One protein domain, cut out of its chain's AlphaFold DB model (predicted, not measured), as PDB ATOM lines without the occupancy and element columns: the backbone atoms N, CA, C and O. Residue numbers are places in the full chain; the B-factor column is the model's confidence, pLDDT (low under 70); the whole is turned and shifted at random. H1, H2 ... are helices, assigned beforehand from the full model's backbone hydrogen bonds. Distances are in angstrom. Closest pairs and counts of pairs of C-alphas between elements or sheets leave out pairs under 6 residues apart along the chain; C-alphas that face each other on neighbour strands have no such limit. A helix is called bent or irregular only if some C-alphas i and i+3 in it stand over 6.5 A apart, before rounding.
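This is residues 216 to 350 of the 359 residues of an uncharacterized protein of Actinomycetales bacterium (UniProt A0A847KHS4). Three long helices, H3, H1 and H4, lie lengthwise in a slender up-and-down bundle, with H4 packed on both H1 and part of H3, and their centres make a triangle. The short helix H2 lies at one end of this rod, where the chain turns from H1 into H3; at the other end H3 runs on past a kink, and residues 305 to 319, a long link, lead back to H4. The printed part has 135 residues, with four named helices in the order H1, H2, H3, H4 and no named strand, and its class is all helix. It is only just loose, close to extended, with a radius of gyration of the C-alphas of 21.0 A and spans of 71 by 24 by 21 A.

H3, the longest helix, covers residues 263 to 304 and is 57.0 A long, from C-alpha 263 at (-32.047, -34.084, -19.174) to C-alpha 304 at (-61.142, -62.608, 20.649). It has a kink of 40 degrees near residue 296 and is irregular, with C-alphas 295 and 298 7.3 A apart. H4, residues 320 to 348, is 41.5 A long and ends with C-alpha 348 at (-40.000, -31.983, -19.955). H1, residues 216 to 248, is 47.5 A long and begins with C-alpha 216 at (-58.006, -66.426, 13.897). H1 is neither bent nor irregular, but only just: C-alphas 233 and 236 are 6.2 A apart. H2 covers residues 250 to 258.

H3 and H4 form a helical hairpin, opposite ways at a shallow tilt of 27 degrees. H3 touches H4 with residues 263 to 279 alone; the closest C-alphas, those of Gly 267 and Gly 342, are 4.2 A apart. H4 touches H1, the same way at a shallow tilt of 13 degrees, with the closest C-alphas, those of Ala 242 and Tyr 341, 6.4 A apart. H1 and H3 are close but not clearly touching, with the closest C-alphas, those of Ser 216 and Val 301, 8.0 A apart. H2 is close to H3 but not clearly touching, at a steep tilt of 40 degrees; the closest C-alphas, those of Arg 257 and Ala 263, are 7.6 A apart. H1 and H2 meet only through their link. In H4 every O i to N i+4 pair is within hydrogen-bond range, against 26 of 29 in H1, 4 of 5 in H2 and 36 of 38 in H3.

The two C-alphas farthest apart, those of Ala 258 and Arg 307, are 71.7 A apart. Residues 217 to 223 of H1 and 287 to 292 of H3 stand free. The links H1 to H2 and H2 to H3 are tight, and H3 to H4 is long. The printed part has no cut. Its mean pLDDT is 90.0, with residues 306 to 311 under 70.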
ATOM      1  N   SER A 216     -59.252 -67.047  14.359       75.81
ATOM      2  CA  SER A 216     -58.006 -66.426  13.897       75.81
ATOM      3  C   SER A 216     -57.725 -66.698  12.421       75.81
ATOM      4  O   SER A 216     -57.135 -65.845  11.755       75.81
ATOM      5  N   GLU A 217     -58.154 -67.839  11.869       80.44
ATOM      6  CA  GLU A 217     -57.905 -68.154  10.456       80.44
ATOM      7  C   GLU A 217     -58.640 -67.191   9.497       80.44
ATOM      8  O   GLU A 217     -57.974 -66.595   8.636       80.44
ATOM      9  N   PRO A 218     -59.953 -66.924   9.654       83.62
ATOM     10  CA  PRO A 218     -60.636 -65.897   8.866       83.62
ATOM     11  C   PRO A 218     -60.074 -64.490   9.102       83.62
ATOM     12  O   PRO A 218     -59.929 -63.717   8.151       83.62
ATOM     13  N   ALA A 219     -59.709 -64.155  10.347       84.62
ATOM     14  CA  ALA A 219     -59.111 -62.861  10.673       84.62
ATOM     15  C   ALA A 219     -57.778 -62.651   9.933       84.62
ATOM     16  O   ALA A 219     -57.549 -61.583   9.361       84.62
ATOM     17  N   ARG A 220     -56.931 -63.687   9.861       86.19
ATOM     18  CA  ARG A 220     -55.670 -63.665   9.104       86.19
ATOM     19  C   ARG A 220     -55.907 -63.360   7.624       86.19
ATOM     20  O   ARG A 220     -55.215 -62.520   7.052       86.19
ATOM     21  N   LEU A 221     -56.898 -64.007   7.012       87.94
ATOM     22  CA  LEU A 221     -57.315 -63.721   5.634       87.94
ATOM     23  C   LEU A 221     -57.778 -62.266   5.469       87.94
ATOM     24  O   LEU A 221     -57.360 -61.594   4.525       87.94
ATOM     25  N   GLY A 222     -58.577 -61.757   6.411       89.81
ATOM     26  CA  GLY A 222     -59.021 -60.362   6.432       89.81
ATOM     27  C   GLY A 222     -57.861 -59.363   6.459       89.81
ATOM     28  O   GLY A 222     -57.856 -58.404   5.682       89.81
ATOM     29  N   PHE A 223     -56.834 -59.612   7.276       89.25
ATOM     30  CA  PHE A 223     -55.636 -58.767   7.308       89.25
ATOM     31  C   PHE A 223     -54.870 -58.780   5.982       89.25
ATOM     32  O   PHE A 223     -54.428 -57.725   5.530       89.25
ATOM     33  N   TRP A 224     -54.772 -59.922   5.296       92.31
ATOM     34  CA  TRP A 224     -54.137 -59.963   3.975       92.31
ATOM     35  C   TRP A 224     -54.920 -59.192   2.909       92.31
ATOM     36  O   TRP A 224     -54.321 -58.497   2.084       92.31
ATOM     37  N   VAL A 225     -56.252 -59.234   2.958       94.31
ATOM     38  CA  VAL A 225     -57.104 -58.399   2.097       94.31
ATOM     39  C   VAL A 225     -56.905 -56.910   2.405       94.31
ATOM     40  O   VAL A 225     -56.830 -56.094   1.480       94.31
ATOM     41  N   ALA A 226     -56.754 -56.542   3.680       92.94
ATOM     42  CA  ALA A 226     -56.460 -55.168   4.080       92.94
ATOM     43  C   ALA A 226     -55.094 -54.695   3.549       92.94
ATOM     44  O   ALA A 226     -55.001 -53.594   3.002       92.94
ATOM     45  N   VAL A 227     -54.056 -55.539   3.620       93.38
ATOM     46  CA  VAL A 227     -52.730 -55.260   3.036       93.38
ATOM     47  C   VAL A 227     -52.835 -55.039   1.526       93.38
ATOM     48  O   VAL A 227     -52.350 -54.026   1.019       93.38
ATOM     49  N   ALA A 228     -53.511 -55.934   0.800       94.31
ATOM     50  CA  ALA A 228     -53.708 -55.793  -0.643       94.31
ATOM     51  C   ALA A 228     -54.436 -54.482  -1.000       94.31
ATOM     52  O   ALA A 228     -54.039 -53.774  -1.927       94.31
ATOM     53  N   SER A 229     -55.455 -54.116  -0.223       95.62
ATOM     54  CA  SER A 229     -56.208 -52.870  -0.402       95.62
ATOM     55  C   SER A 229     -55.347 -51.630  -0.138       95.62
ATOM     56  O   SER A 229     -55.375 -50.679  -0.919       95.62
ATOM     57  N   ALA A 230     -54.522 -51.648   0.912       94.44
ATOM     58  CA  ALA A 230     -53.586 -50.564   1.210       94.44
ATOM     59  C   ALA A 230     -52.564 -50.363   0.076       94.44
ATOM     60  O   ALA A 230     -52.279 -49.226  -0.312       94.44
ATOM     61  N   LEU A 231     -52.065 -51.453  -0.518       93.12
ATOM     62  CA  LEU A 231     -51.172 -51.397  -1.681       93.12
ATOM     63  C   LEU A 231     -51.854 -50.834  -2.930       93.12
ATOM     64  O   LEU A 231     -51.237 -50.086  -3.686       93.12
ATOM     65  N   LEU A 232     -53.129 -51.150  -3.150       94.06
ATOM     66  CA  LEU A 232     -53.885 -50.564  -4.257       94.06
ATOM     67  C   LEU A 232     -54.071 -49.050  -4.080       94.06
ATOM     68  O   LEU A 232     -54.020 -48.314  -5.064       94.06
ATOM     69  N   LEU A 233     -54.230 -48.575  -2.842       95.06
ATOM     70  CA  LEU A 233     -54.423 -47.155  -2.534       95.06
ATOM     71  C   LEU A 233     -53.128 -46.333  -2.559       95.06
ATOM     72  O   LEU A 233     -53.159 -45.158  -2.930       95.06
ATOM     73  N   VAL A 234     -51.980 -46.918  -2.202       94.38
ATOM     74  CA  VAL A 234     -50.714 -46.165  -2.145       94.38
ATOM     75  C   VAL A 234     -50.249 -45.712  -3.531       94.38
ATOM     76  O   VAL A 234     -49.691 -44.627  -3.679       94.38
ATOM     77  N   LEU A 235     -50.515 -46.507  -4.570       91.31
ATOM     78  CA  LEU A 235     -50.070 -46.218  -5.932       91.31
ATOM     79  C   LEU A 235     -50.629 -44.909  -6.510       91.31
ATOM     80  O   LEU A 235     -49.824 -44.063  -6.914       91.31
ATOM     81  N   PRO A 236     -51.957 -44.688  -6.554       95.12
ATOM     82  CA  PRO A 236     -52.507 -43.426  -7.036       95.12
ATOM     83  C   PRO A 236     -52.102 -42.247  -6.146       95.12
ATOM     84  O   PRO A 236     -51.854 -41.166  -6.674       95.12
ATOM     85  N   ALA A 237     -51.959 -42.446  -4.830       94.81
ATOM     86  CA  ALA A 237     -51.509 -41.395  -3.920       94.81
ATOM     87  C   ALA A 237     -50.083 -40.919  -4.255       94.81
ATOM     88  O   ALA A 237     -49.851 -39.725  -4.452       94.81
ATOM     89  N   VAL A 238     -49.131 -41.846  -4.405       94.44
ATOM     90  CA  VAL A 238     -47.742 -41.513  -4.765       94.44
ATOM     91  C   VAL A 238     -47.662 -40.939  -6.181       94.44
ATOM     92  O   VAL A 238     -46.932 -39.975  -6.412       94.44
ATOM     93  N   ALA A 239     -48.436 -41.475  -7.130       92.50
ATOM     94  CA  ALA A 239     -48.499 -40.940  -8.488       92.50
ATOM     95  C   ALA A 239     -49.044 -39.501  -8.520       92.50
ATOM     96  O   ALA A 239     -48.490 -38.656  -9.228       92.50
ATOM     97  N   ALA A 240     -50.076 -39.195  -7.728       95.62
ATOM     98  CA  ALA A 240     -50.620 -37.846  -7.597       95.62
ATOM     99  C   ALA A 240     -49.581 -36.873  -7.021       95.62
ATOM    100  O   ALA A 240     -49.357 -35.809  -7.597       95.62
ATOM    101  N   VAL A 241     -48.877 -37.262  -5.952       94.75
ATOM    102  CA  VAL A 241     -47.781 -36.459  -5.379       94.75
ATOM    103  C   VAL A 241     -46.677 -36.220  -6.412       94.75
ATOM    104  O   VAL A 241     -46.218 -35.090  -6.574       94.75
ATOM    105  N   ALA A 242     -46.280 -37.249  -7.164       93.06
ATOM    106  CA  ALA A 242     -45.274 -37.121  -8.215       93.06
ATOM    107  C   ALA A 242     -45.716 -36.157  -9.333       93.06
ATOM    108  O   ALA A 242     -44.916 -35.350  -9.805       93.06
ATOM    109  N   LEU A 243     -46.992 -36.191  -9.735       93.88
ATOM    110  CA  LEU A 243     -47.547 -35.264 -10.725       93.88
ATOM    111  C   LEU A 243     -47.562 -33.819 -10.223       93.88
ATOM    112  O   LEU A 243     -47.148 -32.925 -10.961       93.88
ATOM    113  N   VAL A 244     -47.978 -33.594  -8.975       94.75
ATOM    114  CA  VAL A 244     -47.957 -32.265  -8.342       94.75
ATOM    115  C   VAL A 244     -46.526 -31.729  -8.255       94.75
ATOM    116  O   VAL A 244     -46.268 -30.577  -8.596       94.75
ATOM    117  N   GLN A 245     -45.558 -32.571  -7.889       92.31
ATOM    118  CA  GLN A 245     -44.144 -32.184  -7.879       92.31
ATOM    119  C   GLN A 245     -43.617 -31.887  -9.293       92.31
ATOM    120  O   GLN A 245     -42.844 -30.949  -9.480       92.31
ATOM    121  N   ALA A 246     -44.036 -32.654 -10.309       90.81
ATOM    122  CA  ALA A 246     -43.670 -32.401 -11.707       90.81
ATOM    123  C   ALA A 246     -44.221 -31.073 -12.238       90.81
ATOM    124  O   ALA A 246     -43.596 -30.479 -13.113       90.81
ATOM    125  N   THR A 247     -45.398 -30.624 -11.793       89.25
ATOM    126  CA  THR A 247     -45.982 -29.352 -12.240       89.25
ATOM    127  C   THR A 247     -45.401 -28.165 -11.481       89.25
ATOM    128  O   THR A 247     -45.054 -27.175 -12.120       89.25
ATOM    129  N   ALA A 248     -45.229 -28.283 -10.164       91.38
ATOM    130  CA  ALA A 248     -44.687 -27.220  -9.319       91.38
ATOM    131  C   ALA A 248     -43.224 -26.877  -9.651       91.38
ATOM    132  O   ALA A 248     -42.828 -25.718  -9.576       91.38
ATOM    133  N   ARG A 249     -42.422 -27.868 -10.067       89.56
ATOM    134  CA  ARG A 249     -40.974 -27.705 -10.297       89.56
ATOM    135  C   ARG A 249     -40.577 -27.513 -11.766       89.56
ATOM    136  O   ARG A 249     -39.408 -27.683 -12.110       89.56
ATOM    137  N   ARG A 250     -41.515 -27.173 -12.662       85.75
ATOM    138  CA  ARG A 250     -41.188 -26.965 -14.091       85.75
ATOM    139  C   ARG A 250     -40.223 -25.800 -14.323       85.75
ATOM    140  O   ARG A 250     -39.350 -25.932 -15.175       85.75
ATOM    141  N   GLY A 251     -40.329 -24.718 -13.550       84.00
ATOM    142  CA  GLY A 251     -39.401 -23.583 -13.648       84.00
ATOM    143  C   GLY A 251     -37.959 -23.968 -13.298       84.00
ATOM    144  O   GLY A 251     -37.018 -23.627 -14.014       84.00
ATOM    145  N   GLU A 252     -37.776 -24.814 -12.275       88.44
ATOM    146  CA  GLU A 252     -36.454 -25.329 -11.882       88.44
ATOM    147  C   GLU A 252     -35.771 -26.094 -13.030       88.44
ATOM    148  O   GLU A 252     -34.561 -25.996 -13.219       88.44
ATOM    149  N   VAL A 253     -36.538 -26.840 -13.833       85.56
ATOM    150  CA  VAL A 253     -36.016 -27.616 -14.971       85.56
ATOM    151  C   VAL A 253     -35.385 -26.717 -16.038       85.56
ATOM    152  O   VAL A 253     -34.326 -27.055 -16.585       85.56
ATOM    153  N   VAL A 254     -35.999 -25.565 -16.318       84.06
ATOM    154  CA  VAL A 254     -35.483 -24.589 -17.287       84.06
ATOM    155  C   VAL A 254     -34.211 -23.931 -16.773       84.06
ATOM    156  O   VAL A 254     -33.216 -23.891 -17.502       84.06
ATOM    157  N   VAL A 255     -34.199 -23.517 -15.504       87.50
ATOM    158  CA  VAL A 255     -33.015 -22.932 -14.856       87.50
ATOM    159  C   VAL A 255     -31.847 -23.920 -14.859       87.50
ATOM    160  O   VAL A 255     -30.753 -23.591 -15.313       87.50
ATOM    161  N   LEU A 256     -32.066 -25.167 -14.437       88.50
ATOM    162  CA  LEU A 256     -31.008 -26.181 -14.388       88.50
ATOM    163  C   LEU A 256     -30.464 -26.520 -15.782       88.50
ATOM    164  O   LEU A 256     -29.273 -26.801 -15.930       88.50
ATOM    165  N   ARG A 257     -31.308 -26.478 -16.820       86.31
ATOM    166  CA  ARG A 257     -30.848 -26.646 -18.204       86.31
ATOM    167  C   ARG A 257     -29.989 -25.457 -18.647       86.31
ATOM    168  O   ARG A 257     -28.992 -25.684 -19.327       86.31
ATOM    169  N   ALA A 258     -30.338 -24.228 -18.266       87.75
ATOM    170  CA  ALA A 258     -29.536 -23.040 -18.575       87.75
ATOM    171  C   ALA A 258     -28.130 -23.109 -17.948       87.75
ATOM    172  O   ALA A 258     -27.164 -22.660 -18.556       87.75
ATOM    173  N   VAL A 259     -28.005 -23.757 -16.785       91.56
ATOM    174  CA  VAL A 259     -26.721 -24.039 -16.107       91.56
ATOM    175  C   VAL A 259     -25.982 -25.252 -16.717       91.56
ATOM    176  O   VAL A 259     -24.870 -25.581 -16.316       91.56
ATOM    177  N   GLY A 260     -26.556 -25.916 -17.727       91.31
ATOM    178  CA  GLY A 260     -25.905 -26.984 -18.492       91.31
ATOM    179  C   GLY A 260     -26.182 -28.410 -18.007       91.31
ATOM    180  O   GLY A 260     -25.592 -29.353 -18.535       91.31
ATOM    181  N   LEU A 261     -27.091 -28.617 -17.046       90.88
ATOM    182  CA  LEU A 261     -27.453 -29.970 -16.612       90.88
ATOM    183  C   LEU A 261     -28.232 -30.713 -17.701       90.88
ATOM    184  O   LEU A 261     -29.247 -30.239 -18.217       90.88
ATOM    185  N   GLY A 262     -27.789 -31.933 -18.011       91.56
ATOM    186  CA  GLY A 262     -28.430 -32.774 -19.014       91.56
ATOM    187  C   GLY A 262     -29.777 -33.334 -18.542       91.56
ATOM    188  O   GLY A 262     -29.953 -33.695 -17.379       91.56
ATOM    189  N   ALA A 263     -30.719 -33.528 -19.472       89.06
ATOM    190  CA  ALA A 263     -32.047 -34.084 -19.174       89.06
ATOM    191  C   ALA A 263     -32.002 -35.459 -18.471       89.06
ATOM    192  O   ALA A 263     -32.893 -35.802 -17.695       89.06
ATOM    193  N   ALA A 264     -30.967 -36.265 -18.741       89.44
ATOM    194  CA  ALA A 264     -30.767 -37.554 -18.080       89.44
ATOM    195  C   ALA A 264     -30.367 -37.404 -16.602       89.44
ATOM    196  O   ALA A 264     -30.871 -38.152 -15.768       89.44
ATOM    197  N   GLN A 265     -29.514 -36.425 -16.278       91.19
ATOM    198  CA  GLN A 265     -29.087 -36.142 -14.905       91.19
ATOM    199  C   GLN A 265     -30.252 -35.593 -14.078       91.19
ATOM    200  O   GLN A 265     -30.490 -36.069 -12.971       91.19
ATOM    201  N   GLN A 266     -31.042 -34.675 -14.648       91.50
ATOM    202  CA  GLN A 266     -32.228 -34.133 -13.979       91.50
ATOM    203  C   GLN A 266     -33.264 -35.229 -13.674       91.50
ATOM    204  O   GLN A 266     -33.710 -35.357 -12.535       91.50
ATOM    205  N   GLY A 267     -33.597 -36.079 -14.655       89.50
ATOM    206  CA  GLY A 267     -34.524 -37.197 -14.442       89.50
ATOM    207  C   GLY A 267     -34.002 -38.238 -13.442       89.50
ATOM    208  O   GLY A 267     -34.769 -38.749 -12.628       89.50
ATOM    209  N   GLY A 268     -32.696 -38.528 -13.469       92.00
ATOM    210  CA  GLY A 268     -32.048 -39.437 -12.520       92.00
ATOM    211  C   GLY A 268     -32.066 -38.911 -11.084       92.00
ATOM    212  O   GLY A 268     -32.451 -39.644 -10.176       92.00
ATOM    213  N   SER A 269     -31.729 -37.633 -10.885       92.88
ATOM    214  CA  SER A 269     -31.752 -36.983  -9.570       92.88
ATOM    215  C   SER A 269     -33.149 -37.009  -8.955       92.88
ATOM    216  O   SER A 269     -33.305 -37.419  -7.810       92.88
ATOM    217  N   ARG A 270     -34.183 -36.645  -9.727       92.88
ATOM    218  CA  ARG A 270     -35.577 -36.628  -9.249       92.88
ATOM    219  C   ARG A 270     -36.125 -38.010  -8.934       92.88
ATOM    220  O   ARG A 270     -36.841 -38.180  -7.952       92.88
ATOM    221  N   ARG A 271     -35.758 -39.014  -9.735       94.94
ATOM    222  CA  ARG A 271     -36.071 -40.412  -9.425       94.94
ATOM    223  C   ARG A 271     -35.454 -40.824  -8.090       94.94
ATOM    224  O   ARG A 271     -36.140 -41.437  -7.281       94.94
ATOM    225  N   ASN A 272     -34.177 -40.513  -7.877       95.38
ATOM    226  CA  ASN A 272     -33.465 -40.906  -6.662       95.38
ATOM    227  C   ASN A 272     -33.984 -40.153  -5.425       95.38
ATOM    228  O   ASN A 272     -34.086 -40.759  -4.366       95.38
ATOM    229  N   GLU A 273     -34.370 -38.881  -5.565       95.06
ATOM    230  CA  GLU A 273     -35.044 -38.100  -4.515       95.06
ATOM    231  C   GLU A 273     -36.350 -38.785  -4.084       95.06
ATOM    232  O   GLU A 273     -36.530 -39.092  -2.907       95.06
ATOM    233  N   LEU A 274     -37.225 -39.111  -5.046       94.62
ATOM    234  CA  LEU A 274     -38.494 -39.785  -4.759       94.62
ATOM    235  C   LEU A 274     -38.279 -41.182  -4.160       94.62
ATOM    236  O   LEU A 274     -38.953 -41.534  -3.197       94.62
ATOM    237  N   LEU A 275     -37.332 -41.963  -4.691       95.62
ATOM    238  CA  LEU A 275     -36.983 -43.275  -4.138       95.62
ATOM    239  C   LEU A 275     -36.455 -43.180  -2.708       95.62
ATOM    240  O   LEU A 275     -36.856 -43.983  -1.873       95.62
ATOM    241  N   GLY A 276     -35.584 -42.212  -2.415       95.94
ATOM    242  CA  GLY A 276     -35.032 -42.021  -1.075       95.94
ATOM    243  C   GLY A 276     -36.126 -41.728  -0.050       95.94
ATOM    244  O   GLY A 276     -36.192 -42.389   0.985       95.94
ATOM    245  N   VAL A 277     -37.036 -40.804  -0.376       95.94
ATOM    246  CA  VAL A 277     -38.192 -40.489   0.478       95.94
ATOM    247  C   VAL A 277     -39.128 -41.694   0.608       95.94
ATOM    248  O   VAL A 277     -39.570 -42.005   1.711       95.94
ATOM    249  N   ALA A 278     -39.399 -42.405  -0.489       95.00
ATOM    250  CA  ALA A 278     -40.290 -43.562  -0.487       95.00
ATOM    251  C   ALA A 278     -39.739 -44.717   0.366       95.00
ATOM    252  O   ALA A 278     -40.468 -45.277   1.178       95.00
ATOM    253  N   VAL A 279     -38.450 -45.044   0.232       96.12
ATOM    254  CA  VAL A 279     -37.789 -46.074   1.050       96.12
ATOM    255  C   VAL A 279     -37.766 -45.662   2.521       96.12
ATOM    256  O   VAL A 279     -38.087 -46.481   3.378       96.12
ATOM    257  N   GLY A 280     -37.462 -44.394   2.823       97.19
ATOM    258  CA  GLY A 280     -37.526 -43.875   4.191       97.19
ATOM    259  C   GLY A 280     -38.924 -44.010   4.805       97.19
ATOM    260  O   GLY A 280     -39.055 -44.457   5.942       97.19
ATOM    261  N   ALA A 281     -39.971 -43.705   4.033       95.44
ATOM    262  CA  ALA A 281     -41.357 -43.869   4.462       95.44
ATOM    263  C   ALA A 281     -41.738 -45.341   4.686       95.44
ATOM    264  O   ALA A 281     -42.427 -45.641   5.657       95.44
ATOM    265  N   VAL A 282     -41.265 -46.264   3.838       95.88
ATOM    266  CA  VAL A 282     -41.470 -47.711   4.028       95.88
ATOM    267  C   VAL A 282     -40.815 -48.178   5.326       95.88
ATOM    268  O   VAL A 282     -41.481 -48.811   6.134       95.88
ATOM    269  N   VAL A 283     -39.552 -47.815   5.574       97.38
ATOM    270  CA  VAL A 283     -38.844 -48.189   6.811       97.38
ATOM    271  C   VAL A 283     -39.555 -47.631   8.046       97.38
ATOM    272  O   VAL A 283     -39.818 -48.375   8.990       97.38
ATOM    273  N   ALA A 284     -39.914 -46.344   8.032       97.00
ATOM    274  CA  ALA A 284     -40.620 -45.709   9.141       97.00
ATOM    275  C   ALA A 284     -42.011 -46.325   9.374       97.00
ATOM    276  O   ALA A 284     -42.385 -46.591  10.514       97.00
ATOM    277  N   GLY A 285     -42.759 -46.598   8.301       95.44
ATOM    278  CA  GLY A 285     -44.072 -47.235   8.361       95.44
ATOM    279  C   GLY A 285     -44.010 -48.674   8.871       95.44
ATOM    280  O   GLY A 285     -44.827 -49.053   9.704       95.44
ATOM    281  N   SER A 286     -43.018 -49.460   8.441       94.25
ATOM    282  CA  SER A 286     -42.786 -50.816   8.952       94.25
ATOM    283  C   SER A 286     -42.423 -50.813  10.437       94.25
ATOM    284  O   SER A 286     -42.963 -51.621  11.185       94.25
ATOM    285  N   ALA A 287     -41.568 -49.887  10.882       96.44
ATOM    286  CA  ALA A 287     -41.230 -49.745  12.298       96.44
ATOM    287  C   ALA A 287     -42.455 -49.347  13.139       96.44
ATOM    288  O   ALA A 287     -42.718 -49.957  14.172       96.44
ATOM    289  N   ALA A 288     -43.243 -48.373  12.674       96.12
ATOM    290  CA  ALA A 288     -44.477 -47.969  13.345       96.12
ATOM    291  C   ALA A 288     -45.502 -49.114  13.395       96.12
ATOM    292  O   ALA A 288     -46.080 -49.376  14.446       96.12
ATOM    293  N   GLY A 289     -45.693 -49.828  12.283       92.88
ATOM    294  CA  GLY A 289     -46.580 -50.986  12.207       92.88
ATOM    295  C   GLY A 289     -46.150 -52.120  13.136       92.88
ATOM    296  O   GLY A 289     -47.002 -52.716  13.786       92.88
ATOM    297  N   TRP A 290     -44.843 -52.371  13.262       92.88
ATOM    298  CA  TRP A 290     -44.315 -53.342  14.220       92.88
ATOM    299  C   TRP A 290     -44.633 -52.939  15.662       92.88
ATOM    300  O   TRP A 290     -45.197 -53.742  16.400       92.88
ATOM    301  N   VAL A 291     -44.365 -51.688  16.047       95.50
ATOM    302  CA  VAL A 291     -44.689 -51.196  17.398       95.50
ATOM    303  C   VAL A 291     -46.186 -51.325  17.689       95.50
ATOM    304  O   VAL A 291     -46.566 -51.790  18.757       95.50
ATOM    305  N   VAL A 292     -47.051 -50.969  16.734       94.69
ATOM    306  CA  VAL A 292     -48.504 -51.134  16.893       94.69
ATOM    307  C   VAL A 292     -48.885 -52.609  17.033       94.69
ATOM    308  O   VAL A 292     -49.723 -52.938  17.869       94.69
ATOM    309  N   ALA A 293     -48.268 -53.504  16.258       91.56
ATOM    310  CA  ALA A 293     -48.537 -54.934  16.347       91.56
ATOM    311  C   ALA A 293     -48.158 -55.506  17.724       91.56
ATOM    312  O   ALA A 293     -48.966 -56.215  18.317       91.56
ATOM    313  N   GLU A 294     -46.987 -55.146  18.260       91.94
ATOM    314  CA  GLU A 294     -46.551 -55.540  19.612       91.94
ATOM    315  C   GLU A 294     -47.517 -55.045  20.694       91.94
ATOM    316  O   GLU A 294     -47.864 -55.785  21.610       91.94
ATOM    317  N   LEU A 295     -47.992 -53.802  20.570       93.62
ATOM    318  CA  LEU A 295     -48.863 -53.185  21.570       93.62
ATOM    319  C   LEU A 295     -50.304 -53.703  21.539       93.62
ATOM    320  O   LEU A 295     -50.980 -53.644  22.560       93.62
ATOM    321  N   VAL A 296     -50.805 -54.149  20.383       92.31
ATOM    322  CA  VAL A 296     -52.243 -54.420  20.199       92.31
ATOM    323  C   VAL A 296     -52.546 -55.898  19.978       92.31
ATOM    324  O   VAL A 296     -53.580 -56.377  20.439       92.31
ATOM    325  N   MET A 297     -51.691 -56.650  19.277       88.50
ATOM    326  CA  MET A 297     -52.082 -57.974  18.774       88.50
ATOM    327  C   MET A 297     -52.270 -59.010  19.878       88.50
ATOM    328  O   MET A 297     -53.204 -59.803  19.792       88.50
ATOM    329  N   VAL A 298     -51.429 -59.008  20.917       87.62
ATOM    330  CA  VAL A 298     -51.568 -59.961  22.032       87.62
ATOM    331  C   VAL A 298     -52.895 -59.742  22.755       87.62
ATOM    332  O   VAL A 298     -53.645 -60.696  22.963       87.62
ATOM    333  N   ASP A 299     -53.220 -58.492  23.081       86.44
ATOM    334  CA  ASP A 299     -54.464 -58.149  23.770       86.44
ATOM    335  C   ASP A 299     -55.688 -58.406  22.893       86.44
ATOM    336  O   ASP A 299     -56.686 -58.943  23.374       86.44
ATOM    337  N   LEU A 300     -55.596 -58.101  21.595       85.81
ATOM    338  CA  LEU A 300     -56.651 -58.394  20.632       85.81
ATOM    339  C   LEU A 300     -56.929 -59.900  20.560       85.81
ATOM    340  O   LEU A 300     -58.078 -60.300  20.711       85.81
ATOM    341  N   VAL A 301     -55.892 -60.733  20.406       83.75
ATOM    342  CA  VAL A 301     -56.034 -62.199  20.367       83.75
ATOM    343  C   VAL A 301     -56.620 -62.723  21.676       83.75
ATOM    344  O   VAL A 301     -57.524 -63.553  21.657       83.75
ATOM    345  N   ARG A 302     -56.168 -62.216  22.829       81.44
ATOM    346  CA  ARG A 302     -56.742 -62.600  24.129       81.44
ATOM    347  C   ARG A 302     -58.212 -62.199  24.258       81.44
ATOM    348  O   ARG A 302     -58.984 -62.947  24.850       81.44
ATOM    349  N   ALA A 303     -58.605 -61.050  23.713       82.38
ATOM    350  CA  ALA A 303     -59.989 -60.587  23.733       82.38
ATOM    351  C   ALA A 303     -60.896 -61.390  22.787       82.38
ATOM    352  O   ALA A 303     -62.069 -61.593  23.093       82.38
ATOM    353  N   THR A 304     -60.369 -61.859  21.653       78.94
ATOM    354  CA  THR A 304     -61.142 -62.608  20.649       78.94
ATOM    355  C   THR A 304     -61.118 -64.120  20.851       78.94
ATOM    356  O   THR A 304     -61.962 -64.811  20.284       78.94
ATOM    357  N   THR A 305     -60.194 -64.640  21.664       75.50
ATOM    358  CA  THR A 305     -60.025 -66.080  21.903       75.50
ATOM    359  C   THR A 305     -60.336 -66.423  23.366       75.50
ATOM    360  O   THR A 305     -59.424 -66.630  24.169       75.50
ATOM    361  N   PRO A 306     -61.627 -66.539  23.740       65.88
ATOM    362  CA  PRO A 306     -62.063 -66.678  25.135       65.88
ATOM    363  C   PRO A 306     -61.600 -67.972  25.819       65.88
ATOM    364  O   PRO A 306     -61.759 -68.114  27.027       65.88
ATOM    365  N   ARG A 307     -61.044 -68.928  25.062       66.75
ATOM    366  CA  ARG A 307     -60.569 -70.219  25.575       66.75
ATOM    367  C   ARG A 307     -59.087 -70.241  25.960       66.75
ATOM    368  O   ARG A 307     -58.641 -71.215  26.552       66.75
ATOM    369  N   VAL A 308     -58.317 -69.203  25.630       68.38
ATOM    370  CA  VAL A 308     -56.880 -69.163  25.939       68.38
ATOM    371  C   VAL A 308     -56.673 -68.501  27.297       68.38
ATOM    372  O   VAL A 308     -56.880 -67.297  27.450       68.38
ATOM    373  N   SER A 309     -56.230 -69.285  28.283       67.94
ATOM    374  CA  SER A 309     -55.879 -68.758  29.605       67.94
ATOM    375  C   SER A 309     -54.794 -67.678  29.500       67.94
ATOM    376  O   SER A 309     -53.861 -67.777  28.692       67.94
ATOM    377  N   ARG A 310     -54.868 -66.643  30.353       69.06
ATOM    378  CA  ARG A 310     -53.815 -65.607  30.414       69.06
ATOM    379  C   ARG A 310     -52.453 -66.164  30.822       69.06
ATOM    380  O   ARG A 310     -51.446 -65.553  30.478       69.06
ATOM    381  N   GLY A 311     -52.432 -67.314  31.495       67.06
ATOM    382  CA  GLY A 311     -51.209 -68.004  31.892       67.06
ATOM    383  C   GLY A 311     -50.424 -68.614  30.728       67.06
ATOM    384  O   GLY A 311     -49.238 -68.897  30.875       67.06
ATOM    385  N   VAL A 312     -51.044 -68.782  29.553       70.88
ATOM    386  CA  VAL A 312     -50.344 -69.265  28.358       70.88
ATOM    387  C   VAL A 312     -49.586 -68.092  27.716       70.88
ATOM    388  O   VAL A 312     -50.219 -67.089  27.340       70.88
ATOM    389  N   PRO A 313     -48.247 -68.174  27.587       73.75
ATOM    390  CA  PRO A 313     -47.473 -67.145  26.911       73.75
ATOM    391  C   PRO A 313     -47.841 -67.129  25.426       73.75
ATOM    392  O   PRO A 313     -47.770 -68.144  24.739       73.75
ATOM    393  N   LEU A 314     -48.241 -65.957  24.936       78.88
ATOM    394  CA  LEU A 314     -48.463 -65.706  23.516       78.88
ATOM    395  C   LEU A 314     -47.271 -64.912  22.996       78.88
ATOM    396  O   LEU A 314     -46.936 -63.870  23.556       78.88
ATOM    397  N   ALA A 315     -46.642 -65.409  21.938       80.31
ATOM    398  CA  ALA A 315     -45.562 -64.718  21.250       80.31
ATOM    399  C   ALA A 315     -46.025 -64.318  19.850       80.31
ATOM    400  O   ALA A 315     -46.727 -65.081  19.180       80.31
ATOM    401  N   LEU A 316     -45.609 -63.135  19.392       84.50
ATOM    402  CA  LEU A 316     -45.758 -62.783  17.988       84.50
ATOM    403  C   LEU A 316     -44.806 -63.633  17.147       84.50
ATOM    404  O   LEU A 316     -43.610 -63.732  17.421       84.50
ATOM    405  N   ALA A 317     -45.358 -64.222  16.093       85.31
ATOM    406  CA  ALA A 317     -44.604 -64.914  15.066       85.31
ATOM    407  C   ALA A 317     -44.755 -64.174  13.736       85.31
ATOM    408  O   ALA A 317     -45.798 -63.586  13.442       85.31
ATOM    409  N   TRP A 318     -43.704 -64.225  12.925       83.69
ATOM    410  CA  TRP A 318     -43.648 -63.539  11.641       83.69
ATOM    411  C   TRP A 318     -43.878 -64.523  10.499       83.69
ATOM    412  O   TRP A 318     -43.091 -65.448  10.303       83.69
ATOM    413  N   ASP A 319     -44.905 -64.274   9.687       87.12
ATOM    414  CA  ASP A 319     -45.060 -64.918   8.379       87.12
ATOM    415  C   ASP A 319     -44.189 -64.180   7.347       87.12
ATOM    416  O   ASP A 319     -44.648 -63.352   6.551       87.12
ATOM    417  N   LEU A 320     -42.878 -64.423   7.445       89.56
ATOM    418  CA  LEU A 320     -41.868 -63.757   6.623       89.56
ATOM    419  C   LEU A 320     -42.083 -63.955   5.115       89.56
ATOM    420  O   LEU A 320     -41.948 -62.964   4.401       89.56
ATOM    421  N   PRO A 321     -42.417 -65.153   4.590       91.56
ATOM    422  CA  PRO A 321     -42.563 -65.344   3.147       91.56
ATOM    423  C   PRO A 321     -43.650 -64.458   2.532       91.56
ATOM    424  O   PRO A 321     -43.395 -63.756   1.551       91.56
ATOM    425  N   VAL A 322     -44.851 -64.454   3.120       90.19
ATOM    426  CA  VAL A 322     -45.983 -63.689   2.579       90.19
ATOM    427  C   VAL A 322     -45.777 -62.192   2.812       90.19
ATOM    428  O   VAL A 322     -45.959 -61.389   1.893       90.19
ATOM    429  N   GLY A 323     -45.309 -61.805   4.004       90.44
ATOM    430  CA  GLY A 323     -44.988 -60.411   4.314       90.44
ATOM    431  C   GLY A 323     -43.908 -59.835   3.392       90.44
ATOM    432  O   GLY A 323     -44.064 -58.732   2.860       90.44
ATOM    433  N   ALA A 324     -42.844 -60.600   3.127       93.50
ATOM    434  CA  ALA A 324     -41.777 -60.199   2.215       93.50
ATOM    435  C   ALA A 324     -42.269 -60.067   0.768       93.50
ATOM    436  O   ALA A 324     -41.842 -59.145   0.075       93.50
ATOM    437  N   ALA A 325     -43.186 -60.930   0.314       95.31
ATOM    438  CA  ALA A 325     -43.768 -60.829  -1.023       95.31
ATOM    439  C   ALA A 325     -44.536 -59.508  -1.216       95.31
ATOM    440  O   ALA A 325     -44.336 -58.818  -2.219       95.31
ATOM    441  N   PHE A 326     -45.352 -59.104  -0.237       94.62
ATOM    442  CA  PHE A 326     -46.059 -57.821  -0.283       94.62
ATOM    443  C   PHE A 326     -45.115 -56.618  -0.191       94.62
ATOM    444  O   PHE A 326     -45.289 -55.643  -0.926       94.62
ATOM    445  N   LEU A 327     -44.084 -56.692   0.655       94.88
ATOM    446  CA  LEU A 327     -43.068 -55.644   0.752       94.88
ATOM    447  C   LEU A 327     -42.281 -55.498  -0.559       94.88
ATOM    448  O   LEU A 327     -42.066 -54.384  -1.036       94.88
ATOM    449  N   ALA A 328     -41.891 -56.613  -1.178       96.44
ATOM    450  CA  ALA A 328     -41.220 -56.615  -2.472       96.44
ATOM    451  C   ALA A 328     -42.117 -56.015  -3.562       96.44
ATOM    452  O   ALA A 328     -41.663 -55.161  -4.325       96.44
ATOM    453  N   LEU A 329     -43.398 -56.397  -3.599       96.88
ATOM    454  CA  LEU A 329     -44.375 -55.838  -4.533       96.88
ATOM    455  C   LEU A 329     -44.509 -54.317  -4.366       96.88
ATOM    456  O   LEU A 329     -44.470 -53.592  -5.360       96.88
ATOM    457  N   LEU A 330     -44.594 -53.827  -3.126       96.31
ATOM    458  CA  LEU A 330     -44.621 -52.397  -2.819       96.31
ATOM    459  C   LEU A 330     -43.378 -51.679  -3.351       96.31
ATOM    460  O   LEU A 330     -43.495 -50.676  -4.052       96.31
ATOM    461  N   LEU A 331     -42.184 -52.197  -3.054       96.69
ATOM    462  CA  LEU A 331     -40.923 -51.590  -3.484       96.69
ATOM    463  C   LEU A 331     -40.793 -51.560  -5.012       96.69
ATOM    464  O   LEU A 331     -40.382 -50.542  -5.573       96.69
ATOM    465  N   VAL A 332     -41.195 -52.635  -5.699       97.62
ATOM    466  CA  VAL A 332     -41.243 -52.689  -7.169       97.62
ATOM    467  C   VAL A 332     -42.208 -51.639  -7.718       97.62
ATOM    468  O   VAL A 332     -41.868 -50.918  -8.659       97.62
ATOM    469  N   ALA A 333     -43.388 -51.507  -7.116       95.81
ATOM    470  CA  ALA A 333     -44.398 -50.552  -7.546       95.81
ATOM    471  C   ALA A 333     -43.927 -49.094  -7.352       95.81
ATOM    472  O   ALA A 333     -44.032 -48.274  -8.269       95.81
ATOM    473  N   LEU A 334     -43.303 -48.784  -6.212       96.12
ATOM    474  CA  LEU A 334     -42.691 -47.480  -5.941       96.12
ATOM    475  C   LEU A 334     -41.538 -47.179  -6.909       96.12
ATOM    476  O   LEU A 334     -41.440 -46.066  -7.432       96.12
ATOM    477  N   ALA A 335     -40.701 -48.173  -7.215       96.62
ATOM    478  CA  ALA A 335     -39.637 -48.035  -8.204       96.62
ATOM    479  C   ALA A 335     -40.181 -47.771  -9.613       96.62
ATOM    480  O   ALA A 335     -39.633 -46.932 -10.335       96.62
ATOM    481  N   ALA A 336     -41.284 -48.420  -9.991       96.75
ATOM    482  CA  ALA A 336     -41.958 -48.178 -11.262       96.75
ATOM    483  C   ALA A 336     -42.506 -46.744 -11.352       96.75
ATOM    484  O   ALA A 336     -42.270 -46.066 -12.359       96.75
ATOM    485  N   VAL A 337     -43.158 -46.245 -10.293       95.88
ATOM    486  CA  VAL A 337     -43.651 -44.857 -10.227       95.88
ATOM    487  C   VAL A 337     -42.494 -43.861 -10.285       95.88
ATOM    488  O   VAL A 337     -42.542 -42.914 -11.068       95.88
ATOM    489  N   ALA A 338     -41.409 -44.094  -9.545       95.25
ATOM    490  CA  ALA A 338     -40.244 -43.215  -9.574       95.25
ATOM    491  C   ALA A 338     -39.537 -43.215 -10.938       95.25
ATOM    492  O   ALA A 338     -39.115 -42.163 -11.427       95.25
ATOM    493  N   ALA A 339     -39.435 -44.371 -11.599       95.75
ATOM    494  CA  ALA A 339     -38.897 -44.468 -12.953       95.75
ATOM    495  C   ALA A 339     -39.795 -43.761 -13.981       95.75
ATOM    496  O   ALA A 339     -39.293 -43.104 -14.895       95.75
ATOM    497  N   TRP A 340     -41.118 -43.871 -13.843       96.88
ATOM    498  CA  TRP A 340     -42.075 -43.118 -14.652       96.88
ATOM    499  C   TRP A 340     -41.941 -41.605 -14.432       96.88
ATOM    500  O   TRP A 340     -41.777 -40.872 -15.407       96.88
ATOM    501  N   TYR A 341     -41.884 -41.152 -13.180       94.81
ATOM    502  CA  TYR A 341     -41.659 -39.752 -12.822       94.81
ATOM    503  C   TYR A 341     -40.339 -39.214 -13.400       94.81
ATOM    504  O   TYR A 341     -40.321 -38.175 -14.058       94.81
ATOM    505  N   GLY A 342     -39.241 -39.965 -13.277       92.50
ATOM    506  CA  GLY A 342     -37.955 -39.595 -13.878       92.50
ATOM    507  C   GLY A 342     -38.004 -39.498 -15.410       92.50
ATOM    508  O   GLY A 342     -37.383 -38.607 -15.994       92.50
ATOM    509  N   ARG A 343     -38.770 -40.373 -16.085       94.12
ATOM    510  CA  ARG A 343     -39.007 -40.288 -17.540       94.12
ATOM    511  C   ARG A 343     -39.811 -39.044 -17.915       94.12
ATOM    512  O   ARG A 343     -39.441 -38.384 -18.883       94.12
ATOM    513  N   LEU A 344     -40.845 -38.713 -17.141       92.38
ATOM    514  CA  LEU A 344     -41.669 -37.517 -17.328       92.38
ATOM    515  C   LEU A 344     -40.839 -36.231 -17.181       92.38
ATOM    516  O   LEU A 344     -40.901 -35.343 -18.030       92.38
ATOM    517  N   VAL A 345     -39.994 -36.155 -16.150       91.06
ATOM    518  CA  VAL A 345     -39.065 -35.029 -15.969       91.06
ATOM    519  C   VAL A 345     -38.054 -34.976 -17.112       91.06
ATOM    520  O   VAL A 345     -37.765 -33.905 -17.628       91.06
ATOM    521  N   ARG A 346     -37.550 -36.120 -17.589       91.31
ATOM    522  CA  ARG A 346     -36.630 -36.162 -18.736       91.31
ATOM    523  C   ARG A 346     -37.291 -35.717 -20.046       91.31
ATOM    524  O   ARG A 346     -36.595 -35.158 -20.894       91.31
ATOM    525  N   SER A 347     -38.585 -35.970 -20.253       88.81
ATOM    526  CA  SER A 347     -39.305 -35.476 -21.435       88.81
ATOM    527  C   SER A 347     -39.550 -33.970 -21.364       88.81
ATOM    528  O   SER A 347     -39.270 -33.284 -22.341       88.81
ATOM    529  N   GLN A 348     -39.941 -33.438 -20.201       87.75
ATOM    530  CA  GLN A 348     -40.000 -31.983 -19.955       87.75
ATOM    531  C   GLN A 348     -38.609 -31.348 -20.165       87.75
ATOM    532  O   GLN A 348     -38.442 -30.407 -20.932       87.75
ATOM    533  N   ALA A 349     -37.598 -32.028 -19.624       86.38
ATOM    534  CA  ALA A 349     -36.161 -32.013 -19.893       86.38
ATOM    535  C   ALA A 349     -35.701 -31.798 -21.334       86.38
ATOM    536  O   ALA A 349     -34.576 -31.350 -21.565       86.38
ATOM    537  N   ARG A 350     -36.509 -32.173 -22.325       88.12
ATOM    538  CA  ARG A 350     -36.186 -32.102 -23.759       88.12
ATOM    539  C   ARG A 350     -37.057 -31.121 -24.517       88.12
ATOM    540  O   ARG A 350     -36.636 -30.668 -25.575       88.12
TER     541      ARG A 350